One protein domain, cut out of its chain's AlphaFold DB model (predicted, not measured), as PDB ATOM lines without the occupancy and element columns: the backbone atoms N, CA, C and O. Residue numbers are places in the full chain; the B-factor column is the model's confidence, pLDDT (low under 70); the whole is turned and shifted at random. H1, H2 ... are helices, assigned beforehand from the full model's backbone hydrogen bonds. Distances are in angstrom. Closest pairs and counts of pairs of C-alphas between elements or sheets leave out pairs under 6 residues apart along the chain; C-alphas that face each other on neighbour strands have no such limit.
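This is residues 4 to 56 of the 276 residues of an uncharacterized protein of Limnothrix rosea IAM M-220 (UniProt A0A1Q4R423). Picture four short helices set out as a diamond: H1 at one end and H3 at the other end of the longest axis, with H2 and H4 between them, one on each side of the middle. H1, H2 and H4 run roughly the same way, H3 runs against H2 and H4, and the contacts between the helices are few. The printed part has 53 residues with four named helices, in the order H1, H2, H3, H4, and no named strand; the class is all helix. The whole is compact, with a radius of gyration of the C-alphas of 9.9 A, and its C-alphas span 28 by 19 by 18 A along the three main axes.

Find C-alpha 4 at (-18.080, -5.860, 46.329); there H1 begins, and it runs over residues 4 to 11, 10.3 A from first to last C-alpha. Go on to Lys 17, where H2 begins; it covers residues 17 to 24 and is 10.2 A long. After Gly 25 you meet H3, residues 26 to 34, 12.1 A long, which ends at C-alpha 34 at (-37.921, -12.456, 45.154). Look next at Asp 42, where H4 begins; the longest helix, it holds residues 42 to 51, measures 14.5 A and ends at C-alpha 51 at (-25.428, -11.280, 56.474).

Start at H1 and look across to H4: the two touch, with Lys 4 and Trp 45 as their closest C-alphas, 6.2 A apart. They run the same way at a shallow tilt of 21 degrees. H1 and H2 are near each other, with 6 pairs of C-alphas within 10 A. H2 and H3 only just touch, and only at the corner by their link, with 3 pairs of C-alphas within 8 A; the closest are those of Ile 21 and Ile 29, 6.1 A apart. Their tilt is steep, 56 degrees, and they run opposite ways. H2 and H4 only just touch, also with 3 pairs, the closest C-alphas being those of Cys 24 and Lys 51 at 6.9 A; they run the same way at a shallow tilt of 24 degrees. H3 and H4 are close but not clearly touching: their closest C-alphas, those of Leu 32 and Phe 44, are 7.3 A apart. They run opposite ways at a shallow tilt of 33 degrees, only just short of steep. H1 and H3 are apart. In H1, H2, H3 and H4 every O i to N i+4 pair is within hydrogen-bond range.

The two C-alphas farthest apart are those of Lys 9 and Ala 34, at 27.7 A. The printed part has no cut. The links H1 to H2 and H2 to H3 are tight, H3 to H4 is short, and no link is long. In this predicted model the mean pLDDT of the printed part is 88.2, and residue 55 is the one printed residue under 70.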
ATOM      1  N   LYS A   4     -18.784  -4.786  47.051       83.62
ATOM      2  CA  LYS A   4     -18.080  -5.860  46.329       83.62
ATOM      3  C   LYS A   4     -16.580  -5.926  46.657       83.62
ATOM      4  O   LYS A   4     -16.012  -7.013  46.675       83.62
ATOM      5  N   TYR A   5     -15.932  -4.783  46.888       83.31
ATOM      6  CA  TYR A   5     -14.540  -4.703  47.337       83.31
ATOM      7  C   TYR A   5     -14.396  -5.208  48.775       83.31
ATOM      8  O   TYR A   5     -13.521  -6.033  49.021       83.31
ATOM      9  N   ASP A   6     -15.286  -4.797  49.683       81.75
ATOM     10  CA  ASP A   6     -15.289  -5.273  51.074       81.75
ATOM     11  C   ASP A   6     -15.529  -6.789  51.128       81.75
ATOM     12  O   ASP A   6     -14.741  -7.519  51.727       81.75
ATOM     13  N   PHE A   7     -16.522  -7.284  50.380       86.00
ATOM     14  CA  PHE A   7     -16.756  -8.716  50.183       86.00
ATOM     15  C   PHE A   7     -15.484  -9.435  49.725       86.00
ATOM     16  O   PHE A   7     -15.086 -10.430  50.326       86.00
ATOM     17  N   LYS A   8     -14.799  -8.924  48.694       87.88
ATOM     18  CA  LYS A   8     -13.577  -9.550  48.175       87.88
ATOM     19  C   LYS A   8     -12.422  -9.526  49.169       87.88
ATOM     20  O   LYS A   8     -11.690 -10.506  49.264       87.88
ATOM     21  N   LYS A   9     -12.253  -8.430  49.902       83.81
ATOM     22  CA  LYS A   9     -11.175  -8.264  50.878       83.81
ATOM     23  C   LYS A   9     -11.347  -9.192  52.083       83.81
ATOM     24  O   LYS A   9     -10.357  -9.752  52.536       83.81
ATOM     25  N   PHE A  10     -12.576  -9.367  52.572       83.88
ATOM     26  CA  PHE A  10     -12.854 -10.189  53.755       83.88
ATOM     27  C   PHE A  10     -13.038 -11.674  53.441       83.88
ATOM     28  O   PHE A  10     -12.621 -12.515  54.229       83.88
ATOM     29  N   THR A  11     -13.630 -12.010  52.294       84.38
ATOM     30  CA  THR A  11     -13.871 -13.414  51.917       84.38
ATOM     31  C   THR A  11     -12.752 -14.007  51.056       84.38
ATOM     32  O   THR A  11     -12.688 -15.219  50.891       84.38
ATOM     33  N   GLY A  12     -11.891 -13.173  50.459       84.69
ATOM     34  CA  GLY A  12     -10.878 -13.587  49.481       84.69
ATOM     35  C   GLY A  12     -11.429 -13.903  48.083       84.69
ATOM     36  O   GLY A  12     -10.654 -14.143  47.156       84.69
ATOM     37  N   TYR A  13     -12.754 -13.874  47.887       89.38
ATOM     38  CA  TYR A  13     -13.404 -14.243  46.627       89.38
ATOM     39  C   TYR A  13     -13.887 -13.033  45.828       89.38
ATOM     40  O   TYR A  13     -14.330 -12.025  46.366       89.38
ATOM     41  N   ASN A  14     -13.891 -13.142  44.498       89.62
ATOM     42  CA  ASN A  14     -14.527 -12.117  43.672       89.62
ATOM     43  C   ASN A  14     -16.041 -12.057  43.947       89.62
ATOM     44  O   ASN A  14     -16.717 -13.090  44.002       89.62
ATOM     45  N   ALA A  15     -16.571 -10.836  44.053       86.75
ATOM     46  CA  ALA A  15     -17.986 -10.551  44.275       86.75
ATOM     47  C   ALA A  15     -18.856 -10.999  43.087       86.75
ATOM     48  O   ALA A  15     -19.151 -10.243  42.162       86.75
ATOM     49  N   THR A  16     -19.263 -12.263  43.127       90.56
ATOM     50  CA  THR A  16     -20.136 -12.905  42.143       90.56
ATOM     51  C   THR A  16     -21.341 -13.519  42.846       90.56
ATOM     52  O   THR A  16     -21.239 -13.964  43.988       90.56
ATOM     53  N   LYS A  17     -22.492 -13.585  42.160       87.75
ATOM     54  CA  LYS A  17     -23.718 -14.199  42.705       87.75
ATOM     55  C   LYS A  17     -23.472 -15.631  43.190       87.75
ATOM     56  O   LYS A  17     -23.978 -16.012  44.234       87.75
ATOM     57  N   TYR A  18     -22.674 -16.396  42.448       90.94
ATOM     58  CA  TYR A  18     -22.305 -17.762  42.813       90.94
ATOM     59  C   TYR A  18     -21.600 -17.820  44.176       90.94
ATOM     60  O   TYR A  18     -22.016 -18.577  45.046       90.94
ATOM     61  N   LYS A  19     -20.604 -16.953  44.401       90.12
ATOM     62  CA  LYS A  19     -19.887 -16.885  45.681       90.12
ATOM     63  C   LYS A  19     -20.743 -16.348  46.826       90.12
ATOM     64  O   LYS A  19     -20.591 -16.803  47.952       90.12
ATOM     65  N   ALA A  20     -21.687 -15.453  46.545       88.00
ATOM     66  CA  ALA A  20     -22.674 -15.037  47.539       88.00
ATOM     67  C   ALA A  20     -23.617 -16.191  47.942       88.00
ATOM     68  O   ALA A  20     -23.909 -16.338  49.122       88.00
ATOM     69  N   ILE A  21     -24.044 -17.044  46.999       91.75
ATOM     70  CA  ILE A  21     -24.854 -18.246  47.291       91.75
ATOM     71  C   ILE A  21     -24.066 -19.253  48.131       91.75
ATOM     72  O   ILE A  21     -24.615 -19.818  49.071       91.75
ATOM     73  N   GLU A  22     -22.792 -19.464  47.800       90.88
ATOM     74  CA  GLU A  22     -21.909 -20.389  48.518       90.88
ATOM     75  C   GLU A  22     -21.709 -19.973  49.984       90.88
ATOM     76  O   GLU A  22     -21.747 -20.824  50.864       90.88
ATOM     77  N   LEU A  23     -21.552 -18.670  50.250       90.31
ATOM     78  CA  LEU A  23     -21.262 -18.155  51.594       90.31
ATOM     79  C   LEU A  23     -22.511 -17.812  52.422       90.31
ATOM     80  O   LEU A  23     -22.505 -18.000  53.632       90.31
ATOM     81  N   CYS A  24     -23.577 -17.294  51.802       90.50
ATOM     82  CA  CYS A  24     -24.795 -16.864  52.510       90.50
ATOM     83  C   CYS A  24     -25.940 -17.885  52.451       90.50
ATOM     84  O   CYS A  24     -26.956 -17.704  53.123       90.50
ATOM     85  N   GLY A  25     -25.805 -18.930  51.629       92.00
ATOM     86  CA  GLY A  25     -26.849 -19.915  51.368       92.00
ATOM     87  C   GLY A  25     -27.825 -19.491  50.267       92.00
ATOM     88  O   GLY A  25     -28.139 -18.314  50.070       92.00
ATOM     89  N   LYS A  26     -28.336 -20.486  49.532       91.50
ATOM     90  CA  LYS A  26     -29.243 -20.280  48.393       91.50
ATOM     91  C   LYS A  26     -30.570 -19.634  48.800       91.50
ATOM     92  O   LYS A  26     -31.027 -18.731  48.112       91.50
ATOM     93  N   GLU A  27     -31.137 -20.041  49.934       92.00
ATOM     94  CA  GLU A  27     -32.422 -19.529  50.437       92.00
ATOM     95  C   GLU A  27     -32.392 -18.016  50.687       92.00
ATOM     96  O   GLU A  27     -33.315 -17.300  50.305       92.00
ATOM     97  N   PHE A  28     -31.295 -17.512  51.258       93.19
ATOM     98  CA  PHE A  28     -31.108 -16.084  51.496       93.19
ATOM     99  C   PHE A  28     -31.038 -15.296  50.181       93.19
ATOM    100  O   PHE A  28     -31.735 -14.296  50.012       93.19
ATOM    101  N   ILE A  29     -30.237 -15.769  49.221       94.12
ATOM    102  CA  ILE A  29     -30.070 -15.095  47.926       94.12
ATOM    103  C   ILE A  29     -31.355 -15.144  47.091       94.12
ATOM    104  O   ILE A  29     -31.704 -14.150  46.454       94.12
ATOM    105  N   ASP A  30     -32.076 -16.265  47.109       91.75
ATOM    106  CA  ASP A  30     -33.359 -16.397  46.419       91.75
ATOM    107  C   ASP A  30     -34.423 -15.478  47.051       91.75
ATOM    108  O   ASP A  30     -35.202 -14.857  46.324       91.75
ATOM    109  N   GLY A  31     -34.385 -15.280  48.375       92.44
ATOM    110  CA  GLY A  31     -35.204 -14.288  49.077       92.44
ATOM    111  C   GLY A  31     -34.949 -12.847  48.615       92.44
ATOM    112  O   GLY A  31     -35.900 -12.103  48.368       92.44
ATOM    113  N   LEU A  32     -33.683 -12.457  48.414       92.12
ATOM    114  CA  LEU A  32     -33.333 -11.135  47.868       92.12
ATOM    115  C   LEU A  32     -33.844 -10.955  46.431       92.12
ATOM    116  O   LEU A  32     -34.370  -9.900  46.072       92.12
ATOM    117  N   ILE A  33     -33.750 -12.002  45.609       91.25
ATOM    118  CA  ILE A  33     -34.220 -11.974  44.218       91.25
ATOM    119  C   ILE A  33     -35.746 -11.883  44.148       91.25
ATOM    120  O   ILE A  33     -36.268 -11.150  43.306       91.25
ATOM    121  N   ALA A  34     -36.466 -12.569  45.040       92.50
ATOM    122  CA  ALA A  34     -37.921 -12.456  45.154       92.50
ATOM    123  C   ALA A  34     -38.360 -11.018  45.497       92.50
ATOM    124  O   ALA A  34     -39.393 -10.553  45.017       92.50
ATOM    125  N   GLN A  35     -37.529 -10.280  46.242       92.56
ATOM    126  CA  GLN A  35     -37.699  -8.848  46.523       92.56
ATOM    127  C   GLN A  35     -37.202  -7.929  45.391       92.56
ATOM    128  O   GLN A  35     -37.196  -6.711  45.544       92.56
ATOM    129  N   LYS A  36     -36.821  -8.491  44.235       91.38
ATOM    130  CA  LYS A  36     -36.269  -7.782  43.066       91.38
ATOM    131  C   LYS A  36     -34.926  -7.082  43.328       91.38
ATOM    132  O   LYS A  36     -34.609  -6.116  42.640       91.38
ATOM    133  N   ILE A  37     -34.128  -7.584  44.274       91.12
ATOM    134  CA  ILE A  37     -32.763  -7.115  44.552       91.12
ATOM    135  C   ILE A  37     -31.775  -8.087  43.893       91.12
ATOM    136  O   ILE A  37     -31.682  -9.260  44.262       91.12
ATOM    137  N   PHE A  38     -31.025  -7.620  42.897       90.06
ATOM    138  CA  PHE A  38     -30.151  -8.452  42.067       90.06
ATOM    139  C   PHE A  38     -28.670  -8.140  42.298       90.06
ATOM    140  O   PHE A  38     -28.297  -7.040  42.670       90.06
ATOM    141  N   ALA A  39     -27.774  -9.074  41.960       85.81
ATOM    142  CA  ALA A  39     -26.321  -8.928  42.166       85.81
ATOM    143  C   ALA A  39     -25.645  -7.752  41.423       85.81
ATOM    144  O   ALA A  39     -24.464  -7.463  41.645       85.81
ATOM    145  N   LYS A  40     -26.362  -7.084  40.515       86.12
ATOM    146  CA  LYS A  40     -25.919  -5.839  39.875       86.12
ATOM    147  C   LYS A  40     -26.174  -4.605  40.752       86.12
ATOM    148  O   LYS A  40     -25.463  -3.622  40.583       86.12
ATOM    149  N   ASP A  41     -27.124  -4.689  41.678       87.75
ATOM    150  CA  ASP A  41     -27.563  -3.597  42.536       87.75
ATOM    151  C   ASP A  41     -26.630  -3.473  43.751       87.75
ATOM    152  O   ASP A  41     -26.228  -4.475  44.349       87.75
ATOM    153  N   ASP A  42     -26.290  -2.245  44.147       85.75
ATOM    154  CA  ASP A  42     -25.441  -1.991  45.323       85.75
ATOM    155  C   ASP A  42     -26.090  -2.542  46.608       85.75
ATOM    156  O   ASP A  42     -25.403  -3.107  47.461       85.75
ATOM    157  N   GLN A  43     -27.422  -2.466  46.703       88.62
ATOM    158  CA  GLN A  43     -28.209  -2.969  47.834       88.62
ATOM    159  C   GLN A  43     -28.053  -4.479  48.052       88.62
ATOM    160  O   GLN A  43     -28.040  -4.932  49.195       88.62
ATOM    161  N   PHE A  44     -27.854  -5.259  46.984       91.88
ATOM    162  CA  PHE A  44     -27.584  -6.693  47.102       91.88
ATOM    163  C   PHE A  44     -26.306  -6.952  47.901       91.88
ATOM    164  O   PHE A  44     -26.275  -7.800  48.786       91.88
ATOM    165  N   TRP A  45     -25.248  -6.195  47.607       90.25
ATOM    166  CA  TRP A  45     -23.952  -6.377  48.254       90.25
ATOM    167  C   TRP A  45     -23.904  -5.799  49.661       90.25
ATOM    168  O   TRP A  45     -23.140  -6.308  50.473       90.25
ATOM    169  N   ILE A  46     -24.731  -4.796  49.968       88.38
ATOM    170  CA  ILE A  46     -24.936  -4.319  51.342       88.38
ATOM    171  C   ILE A  46     -25.498  -5.458  52.201       88.38
ATOM    172  O   ILE A  46     -24.840  -5.874  53.148       88.38
ATOM    173  N   LEU A  47     -26.631  -6.042  51.800       90.06
ATOM    174  CA  LEU A  47     -27.311  -7.096  52.563       90.06
ATOM    175  C   LEU A  47     -26.489  -8.391  52.656       90.06
ATOM    176  O   LEU A  47     -26.499  -9.065  53.682       90.06
ATOM    177  N   VAL A  48     -25.743  -8.741  51.601       90.12
ATOM    178  CA  VAL A  48     -24.797  -9.870  51.628       90.12
ATOM    179  C   VAL A  48     -23.653  -9.612  52.612       90.12
ATOM    180  O   VAL A  48     -23.309 -10.504  53.381       90.12
ATOM    181  N   CYS A  49     -23.069  -8.410  52.618       88.00
ATOM    182  CA  CYS A  49     -22.012  -8.072  53.577       88.00
ATOM    183  C   CYS A  49     -22.541  -8.042  55.016       88.00
ATOM    184  O   CYS A  49     -21.862  -8.543  55.902       88.00
ATOM    185  N   GLU A  50     -23.755  -7.529  55.241       88.75
ATOM    186  CA  GLU A  50     -24.423  -7.556  56.550       88.75
ATOM    187  C   GLU A  50     -24.682  -8.987  57.030       88.75
ATOM    188  O   GLU A  50     -24.380  -9.318  58.173       88.75
ATOM    189  N   LYS A  51     -25.178  -9.867  56.150       90.56
ATOM    190  CA  LYS A  51     -25.428 -11.280  56.474       90.56
ATOM    191  C   LYS A  51     -24.152 -12.043  56.839       90.56
ATOM    192  O   LYS A  51     -24.219 -12.979  57.629       90.56
ATOM    193  N   LEU A  52     -23.024 -11.653  56.248       87.75
ATOM    194  CA  LEU A  52     -21.694 -12.193  56.536       87.75
ATOM    195  C   LEU A  52     -20.977 -11.459  57.678       87.75
ATOM    196  O   LEU A  52     -19.800 -11.728  57.906       87.75
ATOM    197  N   GLU A  53     -21.652 -10.522  58.355       84.56
ATOM    198  CA  GLU A  53     -21.095  -9.704  59.439       84.56
ATOM    199  C   GLU A  53     -19.798  -8.969  59.044       84.56
ATOM    200  O   GLU A  53     -18.921  -8.714  59.869       84.56
ATOM    201  N   ILE A  54     -19.659  -8.611  57.761       82.81
ATOM    202  CA  ILE A  54     -18.491  -7.887  57.253       82.81
ATOM    203  C   ILE A  54     -18.568  -6.437  57.760       82.81
ATOM    204  O   ILE A  54     -19.498  -5.718  57.374       82.81
ATOM    205  N   PRO A  55     -17.606  -5.972  58.584       69.69
ATOM    206  CA  PRO A  55     -17.635  -4.625  59.145       69.69
ATOM    207  C   PRO A  55     -17.622  -3.556  58.052       69.69
ATOM    208  O   PRO A  55     -16.900  -3.679  57.059       69.69
ATOM    209  N   ASP A  56     -18.359  -2.462  58.256       72.31
ATOM    210  CA  ASP A  56     -18.254  -1.310  57.367       72.31
ATOM    211  C   ASP A  56     -16.889  -0.631  57.545       72.31
ATOM    212  O   ASP A  56     -16.611   0.031  58.550       72.31
TER     213      ASP A  56